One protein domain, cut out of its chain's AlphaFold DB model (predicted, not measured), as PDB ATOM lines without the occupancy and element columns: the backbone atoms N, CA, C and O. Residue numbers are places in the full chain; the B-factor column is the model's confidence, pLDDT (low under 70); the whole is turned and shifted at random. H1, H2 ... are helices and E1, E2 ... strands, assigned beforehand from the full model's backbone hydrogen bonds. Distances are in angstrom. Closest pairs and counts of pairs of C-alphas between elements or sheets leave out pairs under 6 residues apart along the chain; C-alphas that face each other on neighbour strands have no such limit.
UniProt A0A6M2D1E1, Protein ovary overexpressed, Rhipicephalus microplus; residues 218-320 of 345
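AT A GLANCE: This is residues 218 to 320 of the 345 residues of the protein "Protein ovary overexpressed" of Rhipicephalus microplus (UniProt A0A6M2D1E1). Three helices, H2, H3 and H4, make a loosely packed up-and-down bundle, each running against the one before it, with their centres in a triangle. A small two-strand hairpin, E1 and E2, lies at the end where H2 ends and H3 begins; H5 crosses H3 nearer that end, and H1 packs on H3 toward the other. The printed part has 103 residues, in the order H1, H2, E1, E2, H3, H4, H5, with an antiparallel sheet E1 - E2; the class is mostly helix. It is compact, with a radius of gyration of the C-alphas of 13.5 A and spans of 41 by 32 by 27 A.

IN THESE COORDINATES: H1, residues 218 to 225, begins at C-alpha 218 (229.538, 174.778, 233.679). H2, residues 227 to 243, measures 24.4 A. E1 is residues 244 to 247 and E2 residues 254 to 257. H3, residues 268 to 282, measures 20.9 A, and H4, residues 288 to 300, 18.5 A. H5, residues 304 to 319, measures 22.9 A and ends at C-alpha 319 (214.642, 161.365, 222.489).

HOW THE PARTS SIT: H2 and H3 are close but not clearly touching, the C-alphas of Leu 237 and Leu 271 closest at 7.5 A, at a shallow tilt of 29 degrees, opposite ways. H2 and H4 are likewise close, Leu 234 and Phe 294 closest at 7.8 A between C-alphas. H1 touches H3, closest C-alphas Cys 220 and Leu 278, 5.1 A. H5 touches H3 about perpendicular, 73 degrees, closest C-alphas Thr 276 and Cys 314, 5.9 A. In the hairpin, N 247 and O 254 are within hydrogen-bond range, 2.9 A. In H1 to H5 every O i to N i+4 pair is within range.

THE WHOLE: The C-alphas of Ala 250 and Ser 286 are farthest apart, 41.6 A. The printed part has no cut and no long link. Its mean pLDDT is 76.9; residues 248 to 253, 263, 282 to 289, 302 and 315 to 320 are under 70.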
ATOM      1  N   LEU A 218     228.822 174.027 232.650       88.00
ATOM      2  CA  LEU A 218     229.538 174.778 233.679       88.00
ATOM      3  C   LEU A 218     228.752 176.025 234.103       88.00
ATOM      4  O   LEU A 218     228.604 176.279 235.300       88.00
ATOM      5  N   LEU A 219     228.189 176.751 233.133       90.88
ATOM      6  CA  LEU A 219     227.300 177.889 233.380       90.88
ATOM      7  C   LEU A 219     226.089 177.490 234.227       90.88
ATOM      8  O   LEU A 219     225.823 178.118 235.252       90.88
ATOM      9  N   CYS A 220     225.392 176.419 233.844       89.81
ATOM     10  CA  CYS A 220     224.216 175.943 234.572       89.81
ATOM     11  C   CYS A 220     224.575 175.448 235.977       89.81
ATOM     12  O   CYS A 220     223.853 175.726 236.931       89.81
ATOM     13  N   LYS A 221     225.727 174.786 236.141       89.38
ATOM     14  CA  LYS A 221     226.220 174.354 237.454       89.38
ATOM     15  C   LYS A 221     226.513 175.539 238.377       89.38
ATOM     16  O   LYS A 221     226.122 175.513 239.543       89.38
ATOM     17  N   ALA A 222     227.156 176.588 237.862       90.06
ATOM     18  CA  ALA A 222     227.408 177.812 238.622       90.06
ATOM     19  C   ALA A 222     226.099 178.547 238.969       90.06
ATOM     20  O   ALA A 222     225.921 178.982 240.107       90.06
ATOM     21  N   ALA A 223     225.155 178.619 238.024       89.81
ATOM     22  CA  ALA A 223     223.833 179.207 238.228       89.81
ATOM     23  C   ALA A 223     223.021 178.458 239.300       89.81
ATOM     24  O   ALA A 223     222.490 179.080 240.214       89.81
ATOM     25  N   CYS A 224     222.984 177.122 239.275       87.06
ATOM     26  CA  CYS A 224     222.299 176.333 240.305       87.06
ATOM     27  C   CYS A 224     222.897 176.517 241.711       87.06
ATOM     28  O   CYS A 224     222.191 176.344 242.703       87.06
ATOM     29  N   ARG A 225     224.182 176.879 241.813       86.06
ATOM     30  CA  ARG A 225     224.867 177.146 243.087       86.06
ATOM     31  C   ARG A 225     224.737 178.589 243.574       86.06
ATOM     32  O   ARG A 225     224.884 178.827 244.772       86.06
ATOM     33  N   SER A 226     224.452 179.541 242.687       88.00
ATOM     34  CA  SER A 226     224.327 180.961 243.019       88.00
ATOM     35  C   SER A 226     222.983 181.521 242.537       88.00
ATOM     36  O   SER A 226     222.815 181.746 241.339       88.00
ATOM     37  N   PRO A 227     222.041 181.832 243.450       84.88
ATOM     38  CA  PRO A 227     220.737 182.392 243.082       84.88
ATOM     39  C   PRO A 227     220.835 183.669 242.238       84.88
ATOM     40  O   PRO A 227     220.044 183.869 241.320       84.88
ATOM     41  N   SER A 228     221.834 184.515 242.505       86.31
ATOM     42  CA  SER A 228     222.066 185.737 241.732       86.31
ATOM     43  C   SER A 228     222.515 185.437 240.300       86.31
ATOM     44  O   SER A 228     222.019 186.065 239.371       86.31
ATOM     45  N   LEU A 229     223.393 184.447 240.093       89.25
ATOM     46  CA  LEU A 229     223.765 184.020 238.740       89.25
ATOM     47  C   LEU A 229     222.614 183.324 238.018       89.25
ATOM     48  O   LEU A 229     222.463 183.523 236.815       89.25
ATOM     49  N   MET A 230     221.791 182.551 238.736       88.50
ATOM     50  CA  MET A 230     220.561 181.991 238.177       88.50
ATOM     51  C   MET A 230     219.668 183.101 237.629       88.50
ATOM     52  O   MET A 230     219.243 183.034 236.482       88.50
ATOM     53  N   GLN A 231     219.449 184.164 238.402       86.31
ATOM     54  CA  GLN A 231     218.656 185.304 237.953       86.31
ATOM     55  C   GLN A 231     219.251 185.974 236.703       86.31
ATOM     56  O   GLN A 231     218.513 186.228 235.754       86.31
ATOM     57  N   CYS A 232     220.570 186.204 236.661       90.00
ATOM     58  CA  CYS A 232     221.236 186.760 235.478       90.00
ATOM     59  C   CYS A 232     221.072 185.862 234.240       90.00
ATOM     60  O   CYS A 232     220.815 186.362 233.147       90.00
ATOM     61  N   LEU A 233     221.201 184.539 234.406       90.38
ATOM     62  CA  LEU A 233     221.045 183.574 233.318       90.38
ATOM     63  C   LEU A 233     219.608 183.562 232.780       90.38
ATOM     64  O   LEU A 233     219.410 183.631 231.569       90.38
ATOM     65  N   LEU A 234     218.610 183.532 233.668       88.50
ATOM     66  CA  LEU A 234     217.192 183.566 233.295       88.50
ATOM     67  C   LEU A 234     216.813 184.888 232.616       88.50
ATOM     68  O   LEU A 234     216.120 184.879 231.603       88.50
ATOM     69  N   GLN A 235     217.321 186.019 233.114       87.62
ATOM     70  CA  GLN A 235     217.123 187.316 232.471       87.62
ATOM     71  C   GLN A 235     217.733 187.341 231.065       87.62
ATOM     72  O   GLN A 235     217.112 187.857 230.141       87.62
ATOM     73  N   ARG A 236     218.921 186.755 230.871       88.62
ATOM     74  CA  ARG A 236     219.533 186.665 229.540       88.62
ATOM     75  C   ARG A 236     218.721 185.780 228.590       88.62
ATOM     76  O   ARG A 236     218.566 186.145 227.431       88.62
ATOM     77  N   LEU A 237     218.171 184.664 229.071       88.88
ATOM     78  CA  LEU A 237     217.255 183.829 228.281       88.88
ATOM     79  C   LEU A 237     215.981 184.597 227.891       88.88
ATOM     80  O   LEU A 237     215.563 184.524 226.740       88.88
ATOM     81  N   GLN A 238     215.410 185.383 228.809       86.75
ATOM     82  CA  GLN A 238     214.246 186.230 228.528       86.75
ATOM     83  C   GLN A 238     214.532 187.268 227.435       86.75
ATOM     84  O   GLN A 238     213.745 187.417 226.506       86.75
ATOM     85  N   VAL A 239     215.689 187.932 227.490       87.31
ATOM     86  CA  VAL A 239     216.114 188.883 226.446       87.31
ATOM     87  C   VAL A 239     216.240 188.195 225.082       87.31
ATOM     88  O   VAL A 239     215.942 188.800 224.055       87.31
ATOM     89  N   HIS A 240     216.659 186.926 225.041       87.56
ATOM     90  CA  HIS A 240     216.695 186.156 223.798       87.56
ATOM     91  C   HIS A 240     215.304 185.830 223.258       87.56
ATOM     92  O   HIS A 240     215.093 185.995 222.061       87.56
ATOM     93  N   ALA A 241     214.347 185.479 224.119       85.19
ATOM     94  CA  ALA A 241     212.957 185.281 223.704       85.19
ATOM     95  C   ALA A 241     212.354 186.542 223.052       85.19
ATOM     96  O   ALA A 241     211.601 186.447 222.091       85.19
ATOM     97  N   GLU A 242     212.726 187.728 223.544       86.12
ATOM     98  CA  GLU A 242     212.242 189.023 223.040       86.12
ATOM     99  C   GLU A 242     212.994 189.532 221.799       86.12
ATOM    100  O   GLU A 242     212.507 190.416 221.096       86.12
ATOM    101  N   SER A 243     214.194 189.009 221.527       85.50
ATOM    102  CA  SER A 243     215.059 189.468 220.428       85.50
ATOM    103  C   SER A 243     215.186 188.472 219.277       85.50
ATOM    104  O   SER A 243     215.935 188.733 218.329       85.50
ATOM    105  N   MET A 244     214.446 187.364 219.321       85.19
ATOM    106  CA  MET A 244     214.383 186.374 218.252       85.19
ATOM    107  C   MET A 244     213.008 186.338 217.589       85.19
ATOM    108  O   MET A 244     211.988 186.615 218.212       85.19
ATOM    109  N   GLU A 245     212.993 185.952 216.317       83.44
ATOM    110  CA  GLU A 245     211.779 185.757 215.523       83.44
ATOM    111  C   GLU A 245     211.785 184.364 214.874       83.44
ATOM    112  O   GLU A 245     212.861 183.842 214.561       83.44
ATOM    113  N   PRO A 246     210.611 183.748 214.658       78.81
ATOM    114  CA  PRO A 246     210.526 182.443 214.016       78.81
ATOM    115  C   PRO A 246     210.938 182.531 212.538       78.81
ATOM    116  O   PRO A 246     210.495 183.410 211.795       78.81
ATOM    117  N   CYS A 247     211.786 181.604 212.095       73.19
ATOM    118  CA  CYS A 247     212.287 181.538 210.726       73.19
ATOM    119  C   CYS A 247     211.561 180.443 209.936       73.19
ATOM    120  O   CYS A 247     211.959 179.288 209.954       73.19
ATOM    121  N   PHE A 248     210.522 180.799 209.179       61.56
ATOM    122  CA  PHE A 248     209.724 179.828 208.409       61.56
ATOM    123  C   PHE A 248     210.347 179.433 207.056       61.56
ATOM    124  O   PHE A 248     209.650 179.313 206.045       61.56
ATOM    125  N   VAL A 249     211.670 179.269 206.994       54.53
ATOM    126  CA  VAL A 249     212.335 178.775 205.779       54.53
ATOM    127  C   VAL A 249     212.155 177.259 205.711       54.53
ATOM    128  O   VAL A 249     212.329 176.563 206.707       54.53
ATOM    129  N   ALA A 250     211.781 176.745 204.535       39.28
ATOM    130  CA  ALA A 250     211.414 175.345 204.326       39.28
ATOM    131  C   ALA A 250     212.431 174.360 204.946       39.28
ATOM    132  O   ALA A 250     213.512 174.155 204.395       39.28
ATOM    133  N   GLY A 251     212.048 173.741 206.069       46.62
ATOM    134  CA  GLY A 251     212.806 172.686 206.749       46.62
ATOM    135  C   GLY A 251     213.538 173.076 208.040       46.62
ATOM    136  O   GLY A 251     214.210 172.208 208.590       46.62
ATOM    137  N   ALA A 252     213.422 174.314 208.534       51.72
ATOM    138  CA  ALA A 252     214.012 174.728 209.809       51.72
ATOM    139  C   ALA A 252     212.941 175.308 210.751       51.72
ATOM    140  O   ALA A 252     212.517 176.443 210.570       51.72
ATOM    141  N   ASP A 253     212.528 174.542 211.766       60.34
ATOM    142  CA  ASP A 253     211.734 175.046 212.899       60.34
ATOM    143  C   ASP A 253     212.685 175.726 213.900       60.34
ATOM    144  O   ASP A 253     212.989 175.204 214.977       60.34
ATOM    145  N   GLU A 254     213.264 176.853 213.486       73.62
ATOM    146  CA  GLU A 254     214.285 177.566 214.250       73.62
ATOM    147  C   GLU A 254     213.908 179.028 214.468       73.62
ATOM    148  O   GLU A 254     213.309 179.692 213.619       73.62
ATOM    149  N   TRP A 255     214.330 179.552 215.614       82.25
ATOM    150  CA  TRP A 255     214.263 180.973 215.909       82.25
ATOM    151  C   TRP A 255     215.573 181.641 215.500       82.25
ATOM    152  O   TRP A 255     216.662 181.131 215.764       82.25
ATOM    153  N   VAL A 256     215.490 182.800 214.854       82.31
ATOM    154  CA  VAL A 256     216.662 183.547 214.384       82.31
ATOM    155  C   VAL A 256     216.780 184.885 215.088       82.31
ATOM    156  O   VAL A 256     215.794 185.515 215.466       82.31
ATOM    157  N   LEU A 257     218.024 185.318 215.267       83.81
ATOM    158  CA  LEU A 257     218.351 186.604 215.866       83.81
ATOM    159  C   LEU A 257     217.828 187.754 214.999       83.81
ATOM    160  O   LEU A 257     218.089 187.812 213.796       83.81
ATOM    161  N   THR A 258     217.147 188.709 215.626       82.00
ATOM    162  CA  THR A 258     216.738 189.957 214.971       82.00
ATOM    163  C   THR A 258     217.858 190.996 215.025       82.00
ATOM    164  O   THR A 258     218.852 190.848 215.744       82.00
ATOM    165  N   ARG A 259     217.677 192.120 214.323       78.38
ATOM    166  CA  ARG A 259     218.591 193.280 214.397       78.38
ATOM    167  C   ARG A 259     218.684 193.906 215.795       78.38
ATOM    168  O   ARG A 259     219.620 194.658 216.037       78.38
ATOM    169  N   ASN A 260     217.742 193.593 216.686       77.25
ATOM    170  CA  ASN A 260     217.695 194.095 218.060       77.25
ATOM    171  C   ASN A 260     218.406 193.163 219.058       77.25
ATOM    172  O   ASN A 260     218.328 193.380 220.264       77.25
ATOM    173  N   SER A 261     219.074 192.114 218.573       78.75
ATOM    174  CA  SER A 261     219.760 191.144 219.427       78.75
ATOM    175  C   SER A 261     220.957 191.762 220.160       78.75
ATOM    176  O   SER A 261     221.708 192.533 219.554       78.75
ATOM    177  N   PRO A 262     221.188 191.401 221.436       71.44
ATOM    178  CA  PRO A 262     222.292 191.946 222.221       71.44
ATOM    179  C   PRO A 262     223.663 191.500 221.692       71.44
ATOM    180  O   PRO A 262     223.801 190.498 220.982       71.44
ATOM    181  N   ALA A 263     224.717 192.215 222.088       67.56
ATOM    182  CA  ALA A 263     226.083 191.841 221.736       67.56
ATOM    183  C   ALA A 263     226.435 190.445 222.295       67.56
ATOM    184  O   ALA A 263     226.241 190.137 223.474       67.56
ATOM    185  N   GLY A 264     226.956 189.569 221.428       71.06
ATOM    186  CA  GLY A 264     227.224 188.176 221.798       71.06
ATOM    187  C   GLY A 264     225.951 187.368 222.066       71.06
ATOM    188  O   GLY A 264     225.942 186.528 222.971       71.06
ATOM    189  N   ALA A 265     224.878 187.654 221.323       82.38
ATOM    190  CA  ALA A 265     223.654 186.878 221.382       82.38
ATOM    191  C   ALA A 265     223.874 185.401 221.031       82.38
ATOM    192  O   ALA A 265     224.746 185.054 220.233       82.38
ATOM    193  N   TRP A 266     223.087 184.538 221.666       88.94
ATOM    194  CA  TRP A 266     223.106 183.102 221.435       88.94
ATOM    195  C   TRP A 266     222.208 182.737 220.258       88.94
ATOM    196  O   TRP A 266     221.090 183.231 220.156       88.94
ATOM    197  N   ASP A 267     222.694 181.859 219.385       87.69
ATOM    198  CA  ASP A 267     221.841 181.234 218.381       87.69
ATOM    199  C   ASP A 267     220.860 180.235 219.027       87.69
ATOM    200  O   ASP A 267     220.962 179.888 220.211       87.69
ATOM    201  N   TRP A 268     219.890 179.771 218.237       85.00
ATOM    202  CA  TRP A 268     218.862 178.833 218.694       85.00
ATOM    203  C   TRP A 268     219.447 177.555 219.296       85.00
ATOM    204  O   TRP A 268     219.028 177.098 220.360       85.00
ATOM    205  N   LYS A 269     220.485 177.013 218.655       85.62
ATOM    206  CA  LYS A 269     221.163 175.803 219.113       85.62
ATOM    207  C   LYS A 269     221.781 176.002 220.493       85.62
ATOM    208  O   LYS A 269     221.609 175.168 221.381       85.62
ATOM    209  N   ARG A 270     222.467 177.122 220.704       88.38
ATOM    210  CA  ARG A 270     223.077 177.457 221.984       88.38
ATOM    211  C   ARG A 270     222.031 177.669 223.080       88.38
ATOM    212  O   ARG A 270     222.242 177.224 224.209       88.38
ATOM    213  N   LEU A 271     220.906 178.307 222.761       87.62
ATOM    214  CA  LEU A 271     219.773 178.460 223.681       87.62
ATOM    215  C   LEU A 271     219.189 177.108 224.099       87.62
ATOM    216  O   LEU A 271     218.957 176.883 225.291       87.62
ATOM    217  N   ALA A 272     219.024 176.188 223.148       84.88
ATOM    218  CA  ALA A 272     218.575 174.827 223.417       84.88
ATOM    219  C   ALA A 272     219.582 174.041 224.274       84.88
ATOM    220  O   ALA A 272     219.185 173.345 225.213       84.88
ATOM    221  N   GLU A 273     220.886 174.175 224.015       86.94
ATOM    222  CA  GLU A 273     221.945 173.550 224.819       86.94
ATOM    223  C   GLU A 273     221.932 174.045 226.272       86.94
ATOM    224  O   GLU A 273     222.006 173.234 227.200       86.94
ATOM    225  N   ILE A 274     221.823 175.361 226.480       89.44
ATOM    226  CA  ILE A 274     221.749 175.968 227.816       89.44
ATOM    227  C   ILE A 274     220.476 175.526 228.531       89.44
ATOM    228  O   ILE A 274     220.555 175.074 229.668       89.44
ATOM    229  N   SER A 275     219.323 175.582 227.869       86.12
ATOM    230  CA  SER A 275     218.038 175.197 228.467       86.12
ATOM    231  C   SER A 275     218.010 173.714 228.840       86.12
ATOM    232  O   SER A 275     217.585 173.340 229.935       86.12
ATOM    233  N   THR A 276     218.563 172.858 227.978       84.38
ATOM    234  CA  THR A 276     218.713 171.424 228.258       84.38
ATOM    235  C   THR A 276     219.623 171.187 229.458       84.38
ATOM    236  O   THR A 276     219.260 170.415 230.349       84.38
ATOM    237  N   ALA A 277     220.789 171.842 229.495       85.38
ATOM    238  CA  ALA A 277     221.741 171.726 230.594       85.38
ATOM    239  C   ALA A 277     221.157 172.258 231.910       85.38
ATOM    240  O   ALA A 277     221.357 171.638 232.953       85.38
ATOM    241  N   LEU A 278     220.397 173.351 231.865       84.75
ATOM    242  CA  LEU A 278     219.770 173.961 233.030       84.75
ATOM    243  C   LEU A 278     218.733 173.023 233.644       84.75
ATOM    244  O   LEU A 278     218.793 172.767 234.843       84.75
ATOM    245  N   ASN A 279     217.872 172.428 232.814       78.88
ATOM    246  CA  ASN A 279     216.897 171.432 233.256       78.88
ATOM    247  C   ASN A 279     217.586 170.208 233.886       78.88
ATOM    248  O   ASN A 279     217.221 169.804 234.981       78.88
ATOM    249  N   LEU A 280     218.637 169.668 233.253       78.94
ATOM    250  CA  LEU A 280     219.382 168.518 233.796       78.94
ATOM    251  C   LEU A 280     220.113 168.829 235.109       78.94
ATOM    252  O   LEU A 280     220.283 167.948 235.943       78.94
ATOM    253  N   THR A 281     220.594 170.061 235.279       75.19
ATOM    254  CA  THR A 281     221.380 170.462 236.459       75.19
ATOM    255  C   THR A 281     220.488 170.929 237.612       75.19
ATOM    256  O   THR A 281     220.919 170.939 238.763       75.19
ATOM    257  N   ALA A 282     219.258 171.356 237.316       65.38
ATOM    258  CA  ALA A 282     218.271 171.758 238.310       65.38
ATOM    259  C   ALA A 282     217.511 170.563 238.908       65.38
ATOM    260  O   ALA A 282     216.989 170.692 240.017       65.38
ATOM    261  N   ASP A 283     217.478 169.411 238.228       58.69
ATOM    262  CA  ASP A 283     216.892 168.169 238.740       58.69
ATOM    263  C   ASP A 283     217.597 167.739 240.046       58.69
ATOM    264  O   ASP A 283     218.710 167.219 240.047       58.69
ATOM    265  N   GLY A 284     216.946 168.004 241.187       55.38
ATOM    266  CA  GLY A 284     217.447 167.696 242.535       55.38
ATOM    267  C   GLY A 284     218.051 168.870 243.323       55.38
ATOM    268  O   GLY A 284     218.448 168.675 244.472       55.38
ATOM    269  N   ALA A 285     218.101 170.085 242.764       60.25
ATOM    270  CA  ALA A 285     218.630 171.280 243.435       60.25
ATOM    271  C   ALA A 285     217.521 172.218 243.957       60.25
ATOM    272  O   ALA A 285     216.421 172.283 243.406       60.25
ATOM    273  N   SER A 286     217.813 173.027 244.986       59.50
ATOM    274  CA  SER A 286     216.891 174.058 245.512       59.50
ATOM    275  C   SER A 286     216.486 175.107 244.459       59.50
ATOM    276  O   SER A 286     215.406 175.697 244.545       59.50
ATOM    277  N   SER A 287     217.315 175.282 243.424       60.66
ATOM    278  CA  SER A 287     217.075 176.124 242.249       60.66
ATOM    279  C   SER A 287     215.963 175.615 241.316       60.66
ATOM    280  O   SER A 287     215.468 176.394 240.500       60.66
ATOM    281  N   SER A 288     215.516 174.361 241.457       65.12
ATOM    282  CA  SER A 288     214.423 173.765 240.669       65.12
ATOM    283  C   SER A 288     213.106 174.540 240.798       65.12
ATOM    284  O   SER A 288     212.394 174.752 239.816       65.12
ATOM    285  N   SER A 289     212.804 175.040 242.000       68.19
ATOM    286  CA  SER A 289     211.586 175.814 242.272       68.19
ATOM    287  C   SER A 289     211.568 177.164 241.542       68.19
ATOM    288  O   SER A 289     210.555 177.532 240.949       68.19
ATOM    289  N   VAL A 290     212.707 177.863 241.527       72.00
ATOM    290  CA  VAL A 290     212.898 179.148 240.836       72.00
ATOM    291  C   VAL A 290     212.797 178.963 239.327       72.00
ATOM    292  O   VAL A 290     212.083 179.714 238.667       72.00
ATOM    293  N   LEU A 291     213.453 177.929 238.792       74.12
ATOM    294  CA  LEU A 291     213.373 177.588 237.375       74.12
ATOM    295  C   LEU A 291     211.933 177.250 236.969       74.12
ATOM    296  O   LEU A 291     211.417 177.805 236.006       74.12
ATOM    297  N   THR A 292     211.243 176.413 237.745       71.75
ATOM    298  CA  THR A 292     209.846 176.036 237.475       71.75
ATOM    299  C   THR A 292     208.910 177.247 237.496       71.75
ATOM    300  O   THR A 292     208.024 177.357 236.649       71.75
ATOM    301  N   ALA A 293     209.089 178.164 238.452       75.56
ATOM    302  CA  ALA A 293     208.296 179.388 238.535       75.56
ATOM    303  C   ALA A 293     208.542 180.308 237.331       75.56
ATOM    304  O   ALA A 293     207.580 180.766 236.713       75.56
ATOM    305  N   PHE A 294     209.811 180.513 236.958       80.50
ATOM    306  CA  PHE A 294     210.187 181.297 235.783       80.50
ATOM    307  C   PHE A 294     209.571 180.725 234.505       80.50
ATOM    308  O   PHE A 294     208.918 181.451 233.767       80.50
ATOM    309  N   LEU A 295     209.697 179.416 234.274       74.56
ATOM    310  CA  LEU A 295     209.188 178.772 233.061       74.56
ATOM    311  C   LEU A 295     207.657 178.858 232.943       74.56
ATOM    312  O   LEU A 295     207.131 179.077 231.853       74.56
ATOM    313  N   LYS A 296     206.926 178.740 234.062       74.31
ATOM    314  CA  LYS A 296     205.465 178.946 234.086       74.31
ATOM    315  C   LYS A 296     205.082 180.383 233.730       74.31
ATOM    316  O   LYS A 296     204.119 180.598 232.997       74.31
ATOM    317  N   GLN A 297     205.824 181.358 234.249       77.69
ATOM    318  CA  GLN A 297     205.604 182.770 233.942       77.69
ATOM    319  C   GLN A 297     205.945 183.085 232.480       77.69
ATOM    320  O   GLN A 297     205.175 183.758 231.806       77.69
ATOM    321  N   ALA A 298     207.057 182.555 231.981       76.44
ATOM    322  CA  ALA A 298     207.535 182.769 230.623       76.44
ATOM    323  C   ALA A 298     206.544 182.235 229.571       76.44
ATOM    324  O   ALA A 298     206.195 182.952 228.639       76.44
ATOM    325  N   ARG A 299     205.994 181.029 229.780       71.75
ATOM    326  CA  ARG A 299     204.966 180.435 228.901       71.75
ATOM    327  C   ARG A 299     203.630 181.178 228.893       71.75
ATOM    328  O   ARG A 299     202.912 181.134 227.905       71.75
ATOM    329  N   SER A 300     203.272 181.828 229.999       74.31
ATOM    330  CA  SER A 300     202.023 182.599 230.107       74.31
ATOM    331  C   SER A 300     202.178 184.071 229.706       74.31
ATOM    332  O   SER A 300     201.193 184.809 229.703       74.31
ATOM    333  N   GLY A 301     203.402 184.502 229.387       73.94
ATOM    334  CA  GLY A 301     203.738 185.866 228.992       73.94
ATOM    335  C   GLY A 301     203.738 186.095 227.478       73.94
ATOM    336  O   GLY A 301     203.360 185.239 226.680       73.94
ATOM    337  N   SER A 302     204.187 187.286 227.071       65.94
ATOM    338  CA  SER A 302     204.488 187.590 225.669       65.94
ATOM    339  C   SER A 302     205.619 186.690 225.161       65.94
ATOM    340  O   SER A 302     206.601 186.504 225.876       65.94
ATOM    341  N   HIS A 303     205.497 186.186 223.928       74.75
ATOM    342  CA  HIS A 303     206.401 185.190 223.327       74.75
ATOM    343  C   HIS A 303     206.320 183.783 223.954       74.75
ATOM    344  O   HIS A 303     207.310 183.059 223.966       74.75
ATOM    345  N   GLY A 304     205.143 183.363 224.441       73.31
ATOM    346  CA  GLY A 304     204.903 181.978 224.888       73.31
ATOM    347  C   GLY A 304     205.290 180.921 223.842       73.31
ATOM    348  O   GLY A 304     205.923 179.928 224.196       73.31
ATOM    349  N   ASP A 305     205.030 181.205 222.561       78.25
ATOM    350  CA  ASP A 305     205.371 180.338 221.423       78.25
ATOM    351  C   ASP A 305     206.879 180.017 221.350       78.25
ATOM    352  O   ASP A 305     207.254 178.868 221.140       78.25
ATOM    353  N   PHE A 306     207.756 180.997 221.627       83.88
ATOM    354  CA  PHE A 306     209.214 180.785 221.687       83.88
ATOM    355  C   PHE A 306     209.582 179.732 222.724       83.88
ATOM    356  O   PHE A 306     210.410 178.851 222.485       83.88
ATOM    357  N   TRP A 307     208.982 179.844 223.909       82.25
ATOM    358  CA  TRP A 307     209.274 178.937 225.004       82.25
ATOM    359  C   TRP A 307     208.760 177.543 224.685       82.25
ATOM    360  O   TRP A 307     209.498 176.581 224.875       82.25
ATOM    361  N   ASP A 308     207.537 177.423 224.171       76.75
ATOM    362  CA  ASP A 308     206.956 176.138 223.786       76.75
ATOM    363  C   ASP A 308     207.788 175.422 222.714       76.75
ATOM    364  O   ASP A 308     208.113 174.244 222.901       76.75
ATOM    365  N   ASP A 309     208.250 176.144 221.692       79.56
ATOM    366  CA  ASP A 309     209.159 175.615 220.670       79.56
ATOM    367  C   ASP A 309     210.504 175.178 221.267       79.56
ATOM    368  O   ASP A 309     211.013 174.099 220.955       79.56
ATOM    369  N   LEU A 310     211.076 175.976 222.176       79.94
ATOM    370  CA  LEU A 310     212.352 175.668 222.827       79.94
ATOM    371  C   LEU A 310     212.246 174.391 223.665       79.94
ATOM    372  O   LEU A 310     213.130 173.533 223.623       79.94
ATOM    373  N   PHE A 311     211.149 174.234 224.406       75.69
ATOM    374  CA  PHE A 311     210.881 173.023 225.173       75.69
ATOM    375  C   PHE A 311     210.710 171.807 224.275       75.69
ATOM    376  O   PHE A 311     211.349 170.782 224.520       75.69
ATOM    377  N   PHE A 312     209.894 171.928 223.227       72.50
ATOM    378  CA  PHE A 312     209.674 170.855 222.268       72.50
ATOM    379  C   PHE A 312     210.988 170.419 221.603       72.50
ATOM    380  O   PHE A 312     211.282 169.222 221.505       72.50
ATOM    381  N   TYR A 313     211.834 171.380 221.227       74.50
ATOM    382  CA  TYR A 313     213.157 171.134 220.659       74.50
ATOM    383  C   TYR A 313     214.084 170.407 221.648       74.50
ATOM    384  O   TYR A 313     214.756 169.432 221.286       74.50
ATOM    385  N   CYS A 314     214.103 170.828 222.917       72.25
ATOM    386  CA  CYS A 314     214.880 170.168 223.965       72.25
ATOM    387  C   CYS A 314     214.401 168.729 224.240       72.25
ATOM    388  O   CYS A 314     215.229 167.834 224.424       72.25
ATOM    389  N   GLU A 315     213.090 168.475 224.252       68.31
ATOM    390  CA  GLU A 315     212.514 167.133 224.440       68.31
ATOM    391  C   GLU A 315     212.809 166.207 223.252       68.31
ATOM    392  O   GLU A 315     213.269 165.073 223.434       68.31
ATOM    393  N   SER A 316     212.654 166.719 222.030       64.44
ATOM    394  CA  SER A 316     212.972 166.002 220.790       64.44
ATOM    395  C   SER A 316     214.449 165.615 220.730       64.44
ATOM    396  O   SER A 316     214.795 164.465 220.453       64.44
ATOM    397  N   SER A 317     215.337 166.533 221.114       58.59
ATOM    398  CA  SER A 317     216.780 166.283 221.170       58.59
ATOM    399  C   SER A 317     217.157 165.207 222.196       58.59
ATOM    400  O   SER A 317     218.052 164.398 221.948       58.59
ATOM    401  N   ARG A 318     216.447 165.132 223.332       54.50
ATOM    402  CA  ARG A 318     216.644 164.074 224.345       54.50
ATOM    403  C   ARG A 318     216.206 162.698 223.842       54.50
ATOM    404  O   ARG A 318     216.869 161.705 224.138       54.50
ATOM    405  N   SER A 319     215.128 162.628 223.061       42.34
ATOM    406  CA  SER A 319     214.642 161.365 222.489       42.34
ATOM    407  C   SER A 319     215.563 160.785 221.403       42.34
ATOM    408  O   SER A 319     215.666 159.566 221.287       42.34
ATOM    409  N   SER A 320     216.336 161.620 220.698       39.59
ATOM    410  CA  SER A 320     217.330 161.155 219.715       39.59
ATOM    411  C   SER A 320     218.590 160.536 220.344       39.59
ATOM    412  O   SER A 320     219.339 159.848 219.648       39.59
TER     413      SER A 320